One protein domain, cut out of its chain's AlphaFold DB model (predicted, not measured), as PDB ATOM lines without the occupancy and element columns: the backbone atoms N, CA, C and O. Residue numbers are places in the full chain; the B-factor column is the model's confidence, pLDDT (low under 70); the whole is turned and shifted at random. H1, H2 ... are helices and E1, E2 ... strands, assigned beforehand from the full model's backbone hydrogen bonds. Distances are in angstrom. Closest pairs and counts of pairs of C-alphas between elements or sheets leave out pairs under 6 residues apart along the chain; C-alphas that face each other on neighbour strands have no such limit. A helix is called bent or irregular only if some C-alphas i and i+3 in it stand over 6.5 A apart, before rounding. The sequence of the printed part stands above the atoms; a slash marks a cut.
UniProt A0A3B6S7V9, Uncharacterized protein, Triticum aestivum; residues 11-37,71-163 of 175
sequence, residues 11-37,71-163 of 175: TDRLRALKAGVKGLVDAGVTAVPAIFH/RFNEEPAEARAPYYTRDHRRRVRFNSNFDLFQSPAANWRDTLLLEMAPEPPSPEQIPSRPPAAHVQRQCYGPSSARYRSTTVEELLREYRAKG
ATOM      1  N   THR A  11     286.830 581.565 446.175       59.16
ATOM      2  CA  THR A  11     285.471 581.019 446.042       59.16
ATOM      3  C   THR A  11     285.168 579.954 447.089       59.16
ATOM      4  O   THR A  11     284.085 579.995 447.674       59.16
ATOM      5  N   ASP A  12     286.124 579.081 447.402       56.91
ATOM      6  CA  ASP A  12     285.955 578.031 448.410       56.91
ATOM      7  C   ASP A  12     285.872 578.611 449.821       56.91
ATOM      8  O   ASP A  12     284.993 578.232 450.596       56.91
ATOM      9  N   ARG A  13     286.695 579.621 450.131       57.50
ATOM     10  CA  ARG A  13     286.596 580.381 451.387       57.50
ATOM     11  C   ARG A  13     285.236 581.041 451.546       57.50
ATOM     12  O   ARG A  13     284.656 580.972 452.621       57.50
ATOM     13  N   LEU A  14     284.696 581.643 450.488       54.94
ATOM     14  CA  LEU A  14     283.392 582.308 450.550       54.94
ATOM     15  C   LEU A  14     282.209 581.330 450.596       54.94
ATOM     16  O   LEU A  14     281.171 581.682 451.156       54.94
ATOM     17  N   ARG A  15     282.361 580.105 450.076       56.03
ATOM     18  CA  ARG A  15     281.389 579.012 450.253       56.03
ATOM     19  C   ARG A  15     281.435 578.436 451.667       56.03
ATOM     20  O   ARG A  15     280.390 578.379 452.309       56.03
ATOM     21  N   ALA A  16     282.624 578.124 452.184       55.94
ATOM     22  CA  ALA A  16     282.825 577.686 453.569       55.94
ATOM     23  C   ALA A  16     282.297 578.721 454.582       55.94
ATOM     24  O   ALA A  16     281.716 578.360 455.600       55.94
ATOM     25  N   LEU A  17     282.428 580.016 454.266       60.47
ATOM     26  CA  LEU A  17     281.920 581.109 455.096       60.47
ATOM     27  C   LEU A  17     280.386 581.211 455.120       60.47
ATOM     28  O   LEU A  17     279.836 581.769 456.064       60.47
ATOM     29  N   LYS A  18     279.691 580.756 454.073       58.84
ATOM     30  CA  LYS A  18     278.237 580.946 453.926       58.84
ATOM     31  C   LYS A  18     277.426 579.684 454.197       58.84
ATOM     32  O   LYS A  18     276.326 579.796 454.721       58.84
ATOM     33  N   ALA A  19     277.953 578.513 453.849       63.91
ATOM     34  CA  ALA A  19     277.252 577.235 453.976       63.91
ATOM     35  C   ALA A  19     277.744 576.383 455.164       63.91
ATOM     36  O   ALA A  19     277.118 575.379 455.501       63.91
ATOM     37  N   GLY A  20     278.858 576.776 455.794       77.44
ATOM     38  CA  GLY A  20     279.555 575.950 456.779       77.44
ATOM     39  C   GLY A  20     280.213 574.718 456.154       77.44
ATOM     40  O   GLY A  20     280.196 574.522 454.935       77.44
ATOM     41  N   VAL A  21     280.805 573.873 456.992       84.06
ATOM     42  CA  VAL A  21     281.441 572.616 456.571       84.06
ATOM     43  C   VAL A  21     280.387 571.595 456.148       84.06
ATOM     44  O   VAL A  21     280.566 570.938 455.125       84.06
ATOM     45  N   LYS A  22     279.250 571.516 456.852       84.31
ATOM     46  CA  LYS A  22     278.106 570.673 456.459       84.31
ATOM     47  C   LYS A  22     277.644 570.992 455.038       84.31
ATOM     48  O   LYS A  22     277.457 570.077 454.248       84.31
ATOM     49  N   GLY A  23     277.547 572.271 454.677       81.88
ATOM     50  CA  GLY A  23     277.164 572.670 453.323       81.88
ATOM     51  C   GLY A  23     278.178 572.277 452.243       81.88
ATOM     52  O   GLY A  23     277.782 572.015 451.110       81.88
ATOM     53  N   LEU A  24     279.474 572.191 452.573       82.06
ATOM     54  CA  LEU A  24     280.480 571.637 451.657       82.06
ATOM     55  C   LEU A  24     280.274 570.130 451.461       82.06
ATOM     56  O   LEU A  24     280.299 569.659 450.327       82.06
ATOM     57  N   VAL A  25     280.037 569.391 452.549       85.19
ATOM     58  CA  VAL A  25     279.763 567.945 452.507       85.19
ATOM     59  C   VAL A  25     278.509 567.653 451.684       85.19
ATOM     60  O   VAL A  25     278.560 566.830 450.774       85.19
ATOM     61  N   ASP A  26     277.416 568.369 451.944       83.75
ATOM     62  CA  ASP A  26     276.140 568.192 451.243       83.75
ATOM     63  C   ASP A  26     276.248 568.546 449.747       83.75
ATOM     64  O   ASP A  26     275.554 567.966 448.915       83.75
ATOM     65  N   ALA A  27     277.164 569.451 449.378       83.44
ATOM     66  CA  ALA A  27     277.484 569.765 447.985       83.44
ATOM     67  C   ALA A  27     278.330 568.683 447.280       83.44
ATOM     68  O   ALA A  27     278.659 568.841 446.103       83.44
ATOM     69  N   GLY A  28     278.691 567.600 447.977       85.62
ATOM     70  CA  GLY A  28     279.383 566.448 447.406       85.62
ATOM     71  C   GLY A  28     280.876 566.665 447.176       85.62
ATOM     72  O   GLY A  28     281.430 566.102 446.230       85.62
ATOM     73  N   VAL A  29     281.547 567.481 448.001       82.62
ATOM     74  CA  VAL A  29     283.013 567.605 447.931       82.62
ATOM     75  C   VAL A  29     283.674 566.231 448.078       82.62
ATOM     76  O   VAL A  29     283.416 565.490 449.021       82.62
ATOM     77  N   THR A  30     284.536 565.885 447.125       85.69
ATOM     78  CA  THR A  30     285.203 564.574 447.054       85.69
ATOM     79  C   THR A  30     286.585 564.566 447.703       85.69
ATOM     80  O   THR A  30     287.162 563.504 447.920       85.69
ATOM     81  N   ALA A  31     287.117 565.746 448.023       86.69
ATOM     82  CA  ALA A  31     288.387 565.932 448.706       86.69
ATOM     83  C   ALA A  31     288.296 567.111 449.678       86.69
ATOM     84  O   ALA A  31     287.566 568.075 449.434       86.69
ATOM     85  N   VAL A  32     289.062 567.038 450.767       84.50
ATOM     86  CA  VAL A  32     289.173 568.127 451.741       84.50
ATOM     87  C   VAL A  32     289.892 569.311 451.075       84.50
ATOM     88  O   VAL A  32     291.012 569.148 450.587       84.50
ATOM     89  N   PRO A  33     289.279 570.506 451.018       83.06
ATOM     90  CA  PRO A  33     289.928 571.688 450.468       83.06
ATOM     91  C   PRO A  33     291.185 572.073 451.256       83.06
ATOM     92  O   PRO A  33     291.204 572.019 452.485       83.06
ATOM     93  N   ALA A  34     292.201 572.574 450.552       84.69
ATOM     94  CA  ALA A  34     293.503 572.912 451.136       84.69
ATOM     95  C   ALA A  34     293.435 573.918 452.300       84.69
ATOM     96  O   ALA A  34     294.330 573.949 453.138       84.69
ATOM     97  N   ILE A  35     292.366 574.720 452.387       82.12
ATOM     98  CA  ILE A  35     292.162 575.649 453.505       82.12
ATOM     99  C   ILE A  35     292.015 574.937 454.855       82.12
ATOM    100  O   ILE A  35     292.193 575.595 455.868       82.12
ATOM    101  N   PHE A  36     291.699 573.640 454.878       84.88
ATOM    102  CA  PHE A  36     291.562 572.832 456.095       84.88
ATOM    103  C   PHE A  36     292.804 571.983 456.401       84.88
ATOM    104  O   PHE A  36     292.800 571.184 457.334       84.88
ATOM    105  N   HIS A  37     293.871 572.108 455.608       86.38
ATOM    106  CA  HIS A  37     295.107 571.369 455.846       86.38
ATOM    107  C   HIS A  37     295.923 572.081 456.920       86.38
ATOM    108  O   HIS A  37     296.583 573.086 456.659       86.38
ATOM    109  N   ARG A  71     268.859 567.594 464.600       89.19
ATOM    110  CA  ARG A  71     267.764 568.260 463.870       89.19
ATOM    111  C   ARG A  71     268.193 569.625 463.352       89.19
ATOM    112  O   ARG A  71     268.069 569.863 462.161       89.19
ATOM    113  N   PHE A  72     268.789 570.451 464.211       88.69
ATOM    114  CA  PHE A  72     269.305 571.751 463.803       88.69
ATOM    115  C   PHE A  72     270.332 571.645 462.671       88.69
ATOM    116  O   PHE A  72     270.249 572.388 461.705       88.69
ATOM    117  N   ASN A  73     271.307 570.734 462.756       87.31
ATOM    118  CA  ASN A  73     272.353 570.628 461.732       87.31
ATOM    119  C   ASN A  73     271.870 570.039 460.397       87.31
ATOM    120  O   ASN A  73     272.502 570.300 459.373       87.31
ATOM    121  N   GLU A  74     270.779 569.273 460.410       88.81
ATOM    122  CA  GLU A  74     270.127 568.757 459.200       88.81
ATOM    123  C   GLU A  74     269.112 569.737 458.593       88.81
ATOM    124  O   GLU A  74     268.627 569.506 457.486       88.81
ATOM    125  N   GLU A  75     268.796 570.849 459.265       86.38
ATOM    126  CA  GLU A  75     267.987 571.908 458.663       86.38
ATOM    127  C   GLU A  75     268.697 572.531 457.443       86.38
ATOM    128  O   GLU A  75     269.936 572.650 457.401       86.38
ATOM    129  N   PRO A  76     267.923 572.993 456.441       83.94
ATOM    130  CA  PRO A  76     268.484 573.677 455.284       83.94
ATOM    131  C   PRO A  76     269.277 574.920 455.716       83.94
ATOM    132  O   PRO A  76     269.030 575.518 456.770       83.94
ATOM    133  N   ALA A  77     270.269 575.313 454.914       80.12
ATOM    134  CA  ALA A  77     271.165 576.420 455.254       80.12
ATOM    135  C   ALA A  77     270.399 577.732 455.514       80.12
ATOM    136  O   ALA A  77     270.779 578.511 456.385       80.12
ATOM    137  N   GLU A  78     269.281 577.938 454.822       82.12
ATOM    138  CA  GLU A  78     268.381 579.081 454.955       82.12
ATOM    139  C   GLU A  78     267.724 579.151 456.340       82.12
ATOM    140  O   GLU A  78     267.590 580.239 456.895       82.12
ATOM    141  N   ALA A  79     267.359 578.007 456.925       83.38
ATOM    142  CA  ALA A  79     266.770 577.938 458.265       83.38
ATOM    143  C   ALA A  79     267.814 578.186 459.366       83.38
ATOM    144  O   ALA A  79     267.509 578.782 460.399       83.38
ATOM    145  N   ARG A  80     269.075 577.813 459.117       85.19
ATOM    146  CA  ARG A  80     270.202 578.073 460.029       85.19
ATOM    147  C   ARG A  80     270.780 579.485 459.898       85.19
ATOM    148  O   ARG A  80     271.396 579.984 460.842       85.19
ATOM    149  N   ALA A  81     270.570 580.147 458.761       83.31
ATOM    150  CA  ALA A  81     271.128 581.463 458.449       83.31
ATOM    151  C   ALA A  81     270.860 582.555 459.507       83.31
ATOM    152  O   ALA A  81     271.790 583.311 459.794       83.31
ATOM    153  N   PRO A  82     269.677 582.648 460.154       86.12
ATOM    154  CA  PRO A  82     269.420 583.659 461.188       86.12
ATOM    155  C   PRO A  82     270.347 583.559 462.407       86.12
ATOM    156  O   PRO A  82     270.600 584.560 463.091       86.12
ATOM    157  N   TYR A  83     270.857 582.354 462.676       86.31
ATOM    158  CA  TYR A  83     271.788 582.076 463.766       86.31
ATOM    159  C   TYR A  83     273.238 582.336 463.369       86.31
ATOM    160  O   TYR A  83     274.086 582.469 464.253       86.31
ATOM    161  N   TYR A  84     273.537 582.440 462.070       85.31
ATOM    162  CA  TYR A  84     274.888 582.711 461.609       85.31
ATOM    163  C   TYR A  84     275.322 584.124 462.004       85.31
ATOM    164  O   TYR A  84     274.757 585.125 461.562       85.31
ATOM    165  N   THR A  85     276.334 584.223 462.863       82.31
ATOM    166  CA  THR A  85     276.858 585.514 463.316       82.31
ATOM    167  C   THR A  85     278.293 585.401 463.812       82.31
ATOM    168  O   THR A  85     278.709 584.391 464.381       82.31
ATOM    169  N   ARG A  86     279.044 586.492 463.642       79.25
ATOM    170  CA  ARG A  86     280.354 586.707 464.273       79.25
ATOM    171  C   ARG A  86     280.290 587.648 465.473       79.25
ATOM    172  O   ARG A  86     281.292 587.842 466.145       79.25
ATOM    173  N   ASP A  87     279.124 588.229 465.751       83.00
ATOM    174  CA  ASP A  87     278.935 589.054 466.938       83.00
ATOM    175  C   ASP A  87     278.858 588.171 468.188       83.00
ATOM    176  O   ASP A  87     277.872 587.466 468.419       83.00
ATOM    177  N   HIS A  88     279.908 588.227 469.005       80.81
ATOM    178  CA  HIS A  88     280.009 587.478 470.256       80.81
ATOM    179  C   HIS A  88     279.048 587.963 471.342       80.81
ATOM    180  O   HIS A  88     278.880 587.267 472.337       80.81
ATOM    181  N   ARG A  89     278.381 589.110 471.156       85.00
ATOM    182  CA  ARG A  89     277.319 589.567 472.063       85.00
ATOM    183  C   ARG A  89     276.026 588.772 471.896       85.00
ATOM    184  O   ARG A  89     275.167 588.810 472.775       85.00
ATOM    185  N   ARG A  90     275.854 588.050 470.779       86.50
ATOM    186  CA  ARG A  90     274.688 587.184 470.579       86.50
ATOM    187  C   ARG A  90     274.826 585.907 471.395       86.50
ATOM    188  O   ARG A  90     275.732 585.110 471.172       86.50
ATOM    189  N   ARG A  91     273.854 585.690 472.275       87.44
ATOM    190  CA  ARG A  91     273.800 584.557 473.209       87.44
ATOM    191  C   ARG A  91     273.540 583.205 472.544       87.44
ATOM    192  O   ARG A  91     273.968 582.177 473.057       87.44
ATOM    193  N   VAL A  92     272.861 583.210 471.397       88.50
ATOM    194  CA  VAL A  92     272.687 582.040 470.528       88.50
ATOM    195  C   VAL A  92     273.342 582.352 469.193       88.50
ATOM    196  O   VAL A  92     272.996 583.346 468.549       88.50
ATOM    197  N   ARG A  93     274.321 581.538 468.797       87.75
ATOM    198  CA  ARG A  93     275.109 581.777 467.585       87.75
ATOM    199  C   ARG A  93     275.573 580.490 466.931       87.75
ATOM    200  O   ARG A  93     276.031 579.572 467.601       87.75
ATOM    201  N   PHE A  94     275.506 580.473 465.611       86.69
ATOM    202  CA  PHE A  94     276.072 579.450 464.751       86.69
ATOM    203  C   PHE A  94     277.237 580.058 463.970       86.69
ATOM    204  O   PHE A  94     277.140 581.176 463.461       86.69
ATOM    205  N   ASN A  95     278.363 579.361 463.897       81.19
ATOM    206  CA  ASN A  95     279.479 579.775 463.064       81.19
ATOM    207  C   ASN A  95     280.247 578.572 462.518       81.19
ATOM    208  O   ASN A  95     280.232 577.475 463.074       81.19
ATOM    209  N   SER A  96     280.939 578.825 461.416       72.81
ATOM    210  CA  SER A  96     281.947 577.938 460.863       72.81
ATOM    211  C   SER A  96     283.228 578.755 460.766       72.81
ATOM    212  O   SER A  96     283.213 579.853 460.206       72.81
ATOM    213  N   ASN A  97     284.316 578.257 461.357       68.62
ATOM    214  CA  ASN A  97     285.643 578.884 461.333       68.62
ATOM    215  C   ASN A  97     285.724 580.298 461.938       68.62
ATOM    216  O   ASN A  97     285.688 581.317 461.244       68.62
ATOM    217  N   PHE A  98     285.884 580.327 463.264       57.97
ATOM    218  CA  PHE A  98     286.004 581.529 464.095       57.97
ATOM    219  C   PHE A  98     287.146 582.470 463.662       57.97
ATOM    220  O   PHE A  98     286.972 583.685 463.633       57.97
ATOM    221  N   ASP A  99     288.285 581.912 463.263       61.00
ATOM    222  CA  ASP A  99     289.557 582.591 462.999       61.00
ATOM    223  C   ASP A  99     290.013 582.477 461.534       61.00
ATOM    224  O   ASP A  99     291.196 582.618 461.240       61.00
ATOM    225  N   LEU A 100     289.079 582.284 460.590       64.88
ATOM    226  CA  LEU A 100     289.367 582.005 459.169       64.88
ATOM    227  C   LEU A 100     290.356 582.982 458.494       64.88
ATOM    228  O   LEU A 100     290.989 582.632 457.503       64.88
ATOM    229  N   PHE A 101     290.458 584.215 458.997       65.31
ATOM    230  CA  PHE A 101     291.326 585.263 458.448       65.31
ATOM    231  C   PHE A 101     292.645 585.457 459.213       65.31
ATOM    232  O   PHE A 101     293.479 586.244 458.775       65.31
ATOM    233  N   GLN A 102     292.825 584.778 460.346       69.12
ATOM    234  CA  GLN A 102     294.013 584.879 461.199       69.12
ATOM    235  C   GLN A 102     294.771 583.551 461.297       69.12
ATOM    236  O   GLN A 102     295.993 583.556 461.412       69.12
ATOM    237  N   SER A 103     294.062 582.423 461.230       75.12
ATOM    238  CA  SER A 103     294.658 581.095 461.303       75.12
ATOM    239  C   SER A 103     295.277 580.664 459.966       75.12
ATOM    240  O   SER A 103     294.716 580.965 458.907       75.12
ATOM    241  N   PRO A 104     296.397 579.912 459.986       78.06
ATOM    242  CA  PRO A 104     296.963 579.301 458.783       78.06
ATOM    243  C   PRO A 104     296.020 578.283 458.121       78.06
ATOM    244  O   PRO A 104     296.116 578.076 456.912       78.06
ATOM    245  N   ALA A 105     295.110 577.670 458.888       81.25
ATOM    246  CA  ALA A 105     294.133 576.702 458.399       81.25
ATOM    247  C   ALA A 105     292.784 576.824 459.128       81.25
ATOM    248  O   ALA A 105     292.705 577.121 460.319       81.25
ATOM    249  N   ALA A 106     291.710 576.580 458.389       82.19
ATOM    250  CA  ALA A 106     290.350 576.464 458.885       82.19
ATOM    251  C   ALA A 106     290.133 575.104 459.565       82.19
ATOM    252  O   ALA A 106     290.685 574.094 459.144       82.19
ATOM    253  N   ASN A 107     289.246 575.062 460.552       83.00
ATOM    254  CA  ASN A 107     288.775 573.831 461.170       83.00
ATOM    255  C   ASN A 107     287.658 573.186 460.335       83.00
ATOM    256  O   ASN A 107     286.701 573.844 459.913       83.00
ATOM    257  N   TRP A 108     287.717 571.866 460.170       86.19
ATOM    258  CA  TRP A 108     286.624 571.083 459.586       86.19
ATOM    259  C   TRP A 108     285.492 570.873 460.612       86.19
ATOM    260  O   TRP A 108     285.230 569.758 461.065       86.19
ATOM    261  N   ARG A 109     284.869 571.970 461.066       85.25
ATOM    262  CA  ARG A 109     283.843 571.970 462.117       85.25
ATOM    263  C   ARG A 109     282.844 573.117 461.966       85.25
ATOM    264  O   ARG A 109     283.236 574.275 461.836       85.25
ATOM    265  N   ASP A 110     281.569 572.792 462.151       86.12
ATOM    266  CA  ASP A 110     280.509 573.764 462.424       86.12
ATOM    267  C   ASP A 110     280.215 573.819 463.927       86.12
ATOM    268  O   ASP A 110     280.299 572.810 464.629       86.12
ATOM    269  N   THR A 111     279.922 575.007 464.451       86.56
ATOM    270  CA  THR A 111     279.759 575.235 465.892       86.56
ATOM    271  C   THR A 111     278.477 576.008 466.170       86.56
ATOM    272  O   THR A 111     278.317 577.145 465.731       86.56
ATOM    273  N   LEU A 112     277.580 575.402 466.947       87.75
ATOM    274  CA  LEU A 112     276.434 576.067 467.559       87.75
ATOM    275  C   LEU A 112     276.754 576.326 469.033       87.75
ATOM    276  O   LEU A 112     277.123 575.404 469.758       87.75
ATOM    277  N   LEU A 113     276.593 577.566 469.479       87.19
ATOM    278  CA  LEU A 113     276.772 577.955 470.869       87.19
ATOM    279  C   LEU A 113     275.481 578.545 471.435       87.19
ATOM    280  O   LEU A 113     274.894 579.457 470.847       87.19
ATOM    281  N   LEU A 114     275.089 578.036 472.602       87.88
ATOM    282  CA  LEU A 114     273.999 578.544 473.424       87.88
ATOM    283  C   LEU A 114     274.561 578.937 474.793       87.88
ATOM    284  O   LEU A 114     274.950 578.081 475.588       87.88
ATOM    285  N   GLU A 115     274.600 580.231 475.082       84.88
ATOM    286  CA  GLU A 115     274.951 580.731 476.410       84.88
ATOM    287  C   GLU A 115     273.729 580.633 477.317       84.88
ATOM    288  O   GLU A 115     272.817 581.444 477.207       84.88
ATOM    289  N   MET A 116     273.697 579.645 478.210       79.31
ATOM    290  CA  MET A 116     272.549 579.384 479.094       79.31
ATOM    291  C   MET A 116     272.614 580.118 480.443       79.31
ATOM    292  O   MET A 116     271.649 580.086 481.199       79.31
ATOM    293  N   ALA A 117     273.744 580.758 480.748       79.81
ATOM    294  CA  ALA A 117     274.002 581.459 482.002       79.81
ATOM    295  C   ALA A 117     274.196 582.972 481.764       79.81
ATOM    296  O   ALA A 117     274.595 583.358 480.661       79.81
ATOM    297  N   PRO A 118     273.968 583.833 482.778       81.94
ATOM    298  CA  PRO A 118     273.424 583.508 484.107       81.94
ATOM    299  C   PRO A 118     271.940 583.105 484.073       81.94
ATOM    300  O   PRO A 118     271.512 582.286 484.877       81.94
ATOM    301  N   GLU A 119     271.193 583.609 483.096       80.44
ATOM    302  CA  GLU A 119     269.812 583.220 482.802       80.44
ATOM    303  C   GLU A 119     269.752 582.649 481.389       80.44
ATOM    304  O   GLU A 119     270.514 583.120 480.549       80.44
ATOM    305  N   PRO A 120     268.877 581.687 481.066       80.06
ATOM    306  CA  PRO A 120     268.788 581.135 479.716       80.06
ATOM    307  C   PRO A 120     268.268 582.165 478.687       80.06
ATOM    308  O   PRO A 120     267.665 583.174 479.055       80.06
ATOM    309  N   PRO A 121     268.533 581.978 477.381       83.00
ATOM    310  CA  PRO A 121     267.905 582.779 476.330       83.00
ATOM    311  C   PRO A 121     266.404 582.481 476.262       83.00
ATOM    312  O   PRO A 121     265.947 581.445 476.759       83.00
ATOM    313  N   SER A 122     265.624 583.385 475.664       81.56
ATOM    314  CA  SER A 122     264.182 583.155 475.548       81.56
ATOM    315  C   SER A 122     263.915 581.907 474.690       81.56
ATOM    316  O   SER A 122     264.677 581.633 473.758       81.56
ATOM    317  N   PRO A 123     262.846 581.133 474.957       75.00
ATOM    318  CA  PRO A 123     262.575 579.893 474.223       75.00
ATOM    319  C   PRO A 123     262.475 580.071 472.702       75.00
ATOM    320  O   PRO A 123     262.813 579.163 471.953       75.00
ATOM    321  N   GLU A 124     262.042 581.247 472.249       79.25
ATOM    322  CA  GLU A 124     261.930 581.624 470.834       79.25
ATOM    323  C   GLU A 124     263.294 581.790 470.147       79.25
ATOM    324  O   GLU A 124     263.402 581.655 468.930       79.25
ATOM    325  N   GLN A 125     264.352 582.071 470.913       79.50
ATOM    326  CA  GLN A 125     265.716 582.214 470.403       79.50
ATOM    327  C   GLN A 125     266.442 580.871 470.268       79.50
ATOM    328  O   GLN A 125     267.517 580.829 469.672       79.50
ATOM    329  N   ILE A 126     265.900 579.786 470.826       79.44
ATOM    330  CA  ILE A 126     266.550 578.474 470.835       79.44
ATOM    331  C   ILE A 126     266.149 577.705 469.565       79.44
ATOM    332  O   ILE A 126     264.963 577.420 469.380       79.44
ATOM    333  N   PRO A 127     267.104 577.349 468.685       75.44
ATOM    334  CA  PRO A 127     266.801 576.591 467.477       75.44
ATOM    335  C   PRO A 127     266.284 575.194 467.814       75.44
ATOM    336  O   PRO A 127     266.765 574.576 468.765       75.44
ATOM    337  N   SER A 128     265.357 574.677 466.996       63.97
ATOM    338  CA  SER A 128     264.904 573.280 467.070       63.97
ATOM    339  C   SER A 128     264.568 572.847 468.508       63.97
ATOM    340  O   SER A 128     265.145 571.895 469.034       63.97
ATOM    341  N   ARG A 129     263.650 573.593 469.144       58.47
ATOM    342  CA  ARG A 129     263.121 573.385 470.503       58.47
ATOM    343  C   ARG A 129     263.131 571.890 470.888       58.47
ATOM    344  O   ARG A 129     262.268 571.156 470.403       58.47
ATOM    345  N   PRO A 130     264.031 571.407 471.774       50.03
ATOM    346  CA  PRO A 130     263.715 570.181 472.501       50.03
ATOM    347  C   PRO A 130     262.419 570.476 473.269       50.03
ATOM    348  O   PRO A 130     262.244 571.629 473.673       50.03
ATOM    349  N   PRO A 131     261.471 569.541 473.435       47.31
ATOM    350  CA  PRO A 131     260.249 569.800 474.197       47.31
ATOM    351  C   PRO A 131     260.606 570.364 475.589       47.31
ATOM    352  O   PRO A 131     261.004 569.664 476.513       47.31
ATOM    353  N   ALA A 132     260.530 571.695 475.702       43.22
ATOM    354  CA  ALA A 132     261.401 572.492 476.575       43.22
ATOM    355  C   ALA A 132     261.025 572.463 478.062       43.22
ATOM    356  O   ALA A 132     261.614 573.178 478.865       43.22
ATOM    357  N   ALA A 133     260.049 571.651 478.455       47.62
ATOM    358  CA  ALA A 133     259.629 571.581 479.848       47.62
ATOM    359  C   ALA A 133     260.510 570.637 480.688       47.62
ATOM    360  O   ALA A 133     260.664 570.873 481.886       47.62
ATOM    361  N   HIS A 134     261.102 569.595 480.087       47.56
ATOM    362  CA  HIS A 134     261.805 568.551 480.845       47.56
ATOM    363  C   HIS A 134     263.305 568.854 481.034       47.56
ATOM    364  O   HIS A 134     263.799 568.848 482.163       47.56
ATOM    365  N   VAL A 135     264.008 569.246 479.964       49.03
ATOM    366  CA  VAL A 135     265.467 569.489 479.983       49.03
ATOM    367  C   VAL A 135     265.860 570.719 480.807       49.03
ATOM    368  O   VAL A 135     266.772 570.651 481.629       49.03
ATOM    369  N   GLN A 136     265.152 571.846 480.657       51.50
ATOM    370  CA  GLN A 136     265.469 573.082 481.393       51.50
ATOM    371  C   GLN A 136     265.334 572.897 482.913       51.50
ATOM    372  O   GLN A 136     266.140 573.422 483.681       51.50
ATOM    373  N   ARG A 137     264.352 572.095 483.350       50.38
ATOM    374  CA  ARG A 137     264.101 571.793 484.765       50.38
ATOM    375  C   ARG A 137     265.106 570.792 485.344       50.38
ATOM    376  O   ARG A 137     265.395 570.868 486.534       50.38
ATOM    377  N   GLN A 138     265.648 569.884 484.531       50.09
ATOM    378  CA  GLN A 138     266.636 568.888 484.965       50.09
ATOM    379  C   GLN A 138     268.074 569.423 484.964       50.09
ATOM    380  O   GLN A 138     268.815 569.167 485.910       50.09
ATOM    381  N   CYS A 139     268.470 570.209 483.960       48.25
ATOM    382  CA  CYS A 139     269.825 570.765 483.887       48.25
ATOM    383  C   CYS A 139     270.067 571.908 484.885       48.25
ATOM    384  O   CYS A 139     271.202 572.095 485.314       48.25
ATOM    385  N   TYR A 140     269.020 572.647 485.277       52.19
ATOM    386  CA  TYR A 140     269.136 573.840 486.133       52.19
ATOM    387  C   TYR A 140     268.231 573.813 487.378       52.19
ATOM    388  O   TYR A 140     268.114 574.810 488.085       52.19
ATOM    389  N   GLY A 141     267.588 572.677 487.668       52.00
ATOM    390  CA  GLY A 141     266.820 572.478 488.900       52.00
ATOM    391  C   GLY A 141     267.692 572.089 490.104       52.00
ATOM    392  O   GLY A 141     268.880 571.801 489.952       52.00
ATOM    393  N   PRO A 142     267.111 572.006 491.314       50.22
ATOM    394  CA  PRO A 142     267.812 571.592 492.540       50.22
ATOM    395  C   PRO A 142     268.378 570.155 492.498       50.22
ATOM    396  O   PRO A 142     269.172 569.790 493.358       50.22
ATOM    397  N   SER A 143     268.004 569.363 491.486       52.53
ATOM    398  CA  SER A 143     268.526 568.018 491.190       52.53
ATOM    399  C   SER A 143     269.569 567.997 490.060       52.53
ATOM    400  O   SER A 143     269.924 566.923 489.582       52.53
ATOM    401  N   SER A 144     270.036 569.165 489.603       55.56
ATOM    402  CA  SER A 144     271.088 569.276 488.588       55.56
ATOM    403  C   SER A 144     272.366 568.565 489.036       55.56
ATOM    404  O   SER A 144     272.722 568.572 490.218       55.56
ATOM    405  N   ALA A 145     273.066 567.940 488.086       54.12
ATOM    406  CA  ALA A 145     274.369 567.341 488.340       54.12
ATOM    407  C   ALA A 145     275.323 568.423 488.869       54.12
ATOM    408  O   ALA A 145     275.780 569.295 488.127       54.12
ATOM    409  N   ARG A 146     275.603 568.394 490.175       56.28
ATOM    410  CA  ARG A 146     276.518 569.335 490.826       56.28
ATOM    411  C   ARG A 146     277.943 568.903 490.518       56.28
ATOM    412  O   ARG A 146     278.574 568.203 491.305       56.28
ATOM    413  N   TYR A 147     278.449 569.326 489.367       55.22
ATOM    414  CA  TYR A 147     279.879 569.261 489.100       55.22
ATOM    415  C   TYR A 147     280.594 570.198 490.075       55.22
ATOM    416  O   TYR A 147     280.457 571.418 490.008       55.22
ATOM    417  N   ARG A 148     281.336 569.613 491.016       62.00
ATOM    418  CA  ARG A 148     282.286 570.335 491.860       62.00
ATOM    419  C   ARG A 148     283.663 570.196 491.221       62.00
ATOM    420  O   ARG A 148     284.058 569.095 490.851       62.00
ATOM    421  N   SER A 149     284.389 571.304 491.094       54.44
ATOM    422  CA  SER A 149     285.803 571.256 490.721       54.44
ATOM    423  C   SER A 149     286.560 570.409 491.745       54.44
ATOM    424  O   SER A 149     286.491 570.699 492.941       54.44
ATOM    425  N   THR A 150     287.270 569.386 491.279       66.50
ATOM    426  CA  THR A 150     288.145 568.551 492.108       66.50
ATOM    427  C   THR A 150     289.570 568.681 491.592       66.50
ATOM    428  O   THR A 150     289.782 568.872 490.391       66.50
ATOM    429  N   THR A 151     290.552 568.624 492.485       79.12
ATOM    430  CA  THR A 151     291.959 568.660 492.072       79.12
ATOM    431  C   THR A 151     292.405 567.283 491.580       79.12
ATOM    432  O   THR A 151     291.854 566.254 491.971       79.12
ATOM    433  N   VAL A 152     293.445 567.236 490.741       76.94
ATOM    434  CA  VAL A 152     294.062 565.959 490.332       76.94
ATOM    435  C   VAL A 152     294.485 565.143 491.559       76.94
ATOM    436  O   VAL A 152     294.354 563.925 491.565       76.94
ATOM    437  N   GLU A 153     294.930 565.808 492.627       80.12
ATOM    438  CA  GLU A 153     295.314 565.154 493.876       80.12
ATOM    439  C   GLU A 153     294.125 564.489 494.588       80.12
ATOM    440  O   GLU A 153     294.226 563.330 494.988       80.12
ATOM    441  N   GLU A 154     292.991 565.187 494.715       79.81
ATOM    442  CA  GLU A 154     291.760 564.630 495.293       79.81
ATOM    443  C   GLU A 154     291.276 563.415 494.496       79.81
ATOM    444  O   GLU A 154     290.952 562.377 495.077       79.81
ATOM    445  N   LEU A 155     291.297 563.511 493.164       78.69
ATOM    446  CA  LEU A 155     290.910 562.416 492.283       78.69
ATOM    447  C   LEU A 155     291.834 561.204 492.439       78.69
ATOM    448  O   LEU A 155     291.353 560.086 492.604       78.69
ATOM    449  N   LEU A 156     293.154 561.414 492.400       82.06
ATOM    450  CA  LEU A 156     294.137 560.337 492.543       82.06
ATOM    451  C   LEU A 156     294.059 559.677 493.922       82.06
ATOM    452  O   LEU A 156     294.252 558.466 494.029       82.06
ATOM    453  N   ARG A 157     293.758 560.448 494.970       83.12
ATOM    454  CA  ARG A 157     293.557 559.936 496.329       83.12
ATOM    455  C   ARG A 157     292.362 558.987 496.394       83.12
ATOM    456  O   ARG A 157     292.524 557.863 496.858       83.12
ATOM    457  N   GLU A 158     291.205 559.401 495.884       80.44
ATOM    458  CA  GLU A 158     289.998 558.563 495.809       80.44
ATOM    459  C   GLU A 158     290.195 557.336 494.909       80.44
ATOM    460  O   GLU A 158     289.792 556.225 495.254       80.44
ATOM    461  N   TYR A 159     290.856 557.515 493.765       76.38
ATOM    462  CA  TYR A 159     291.152 556.446 492.812       76.38
ATOM    463  C   TYR A 159     292.009 555.334 493.436       76.38
ATOM    464  O   TYR A 159     291.683 554.152 493.305       76.38
ATOM    465  N   ARG A 160     293.061 555.707 494.179       79.94
ATOM    466  CA  ARG A 160     293.914 554.769 494.929       79.94
ATOM    467  C   ARG A 160     293.191 554.151 496.121       79.94
ATOM    468  O   ARG A 160     293.300 552.949 496.330       79.94
ATOM    469  N   ALA A 161     292.409 554.934 496.869       80.50
ATOM    470  CA  ALA A 161     291.623 554.422 497.994       80.50
ATOM    471  C   ALA A 161     290.621 553.334 497.565       80.50
ATOM    472  O   ALA A 161     290.337 552.419 498.334       80.50
ATOM    473  N   LYS A 162     290.119 553.402 496.326       78.19
ATOM    474  CA  LYS A 162     289.227 552.397 495.727       78.19
ATOM    475  C   LYS A 162     289.957 551.215 495.071       78.19
ATOM    476  O   LYS A 162     289.288 550.349 494.516       78.19
ATOM    477  N   GLY A 163     291.291 551.169 495.110       74.88
ATOM    478  CA  GLY A 163     292.088 550.089 494.511       74.88
ATOM    479  C   GLY A 163     292.009 550.031 492.983       74.88
ATOM    480  O   GLY A 163     292.213 548.978 492.385       74.88
TER     481      GLY A 163
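Overview. This is residues 11 to 37 and 71 to 163 of the 175 residues of an uncharacterized protein of Triticum aestivum (UniProt A0A3B6S7V9). A small two-stranded hairpin of E1 and E2 makes the middle of a loose body, with the kinked helix H1 at the end of the hairpin where Ser 96 and Asp 110 lie and the short helix H3 packed beside E1, H2 being near H3. Beyond E2 a long stretch of loop leads through the short H4 to a tail, residues 145 to 163, that sticks out and ends with H5 far from the body. The printed part has 120 residues, with the elements H1, H2, H3, E1, E2, H4 and H5 in that order; the sheet E1 - E2 is antiparallel. Under half of the residues, 52 of 120, are in named elements, and the class is mostly helix. The whole is loose, with a radius of gyration of the C-alphas of 19.5 A, and spans 57 by 37 by 27 A, only just elongated.

Along the chain. H1, residues 11 to 26, begins with C-alpha 11 at (285.471, 581.019, 446.042) and is 16.7 A long. It is irregular, C-alphas 18 and 21 being 9.3 A apart, with a kink of 110 degrees near residue 19. H2 is residues 71 to 74. H3, residues 77 to 83, is only just irregular: C-alphas 79 and 82 are 6.9 A apart. E1, residues 92 to 96, is 14.0 A long, and E2, residues 110 to 114, is 13.6 A long, from C-alpha 110 at (280.509, 573.764, 462.424). H4 is residues 135 to 139. H5, residues 152 to 161, is 14.1 A long and ends with C-alpha 161 at (291.623, 554.422, 497.994).

Arrangement. E1 and E2 form a hairpin, antiparallel at 167 degrees between their directions. Within hydrogen-bond range are N 95 and O 111, 2.9 A, and N 113 and O 93, 2.8 A. The closest C-alphas of H1 and E1 are those of Gly 20 and Ser 96, 5.1 A. The closest of H3 and E1 are those of Tyr 83 and Arg 93, 5.1 A. H1 and H3 are close but not clearly touching, with Ala 19 and Ala 77 closest at 6.3 A between C-alphas. H2 and H3 are close but not clearly touching, with the C-alphas of Phe 72 and Arg 80 closest at 7.4 A. H4 and H5 are apart. Every O i to N i+4 pair is within hydrogen-bond range in H4 and H5, against 10 of 12 in H1 and 1 of 3 in H3, where 2 of 4 O i to N i+3 pairs are; H2 is too short for an O i to N i+4 pair, and its 1 O i to N i+3 pair is within range.

Size, cuts and confidence. The C-alphas of Thr 11 and Ala 161, the two farthest apart, are 58.7 A apart. Residues 38 to 70 are not printed, and C-alphas 37 and 71 are 28.7 A apart across the cut. The links E1 to E2, E2 to H4 and H4 to H5 are long. Mean pLDDT of the printed part is 74.3; residues 11 to 19, 97 to 102 and 128 to 150 are under 70.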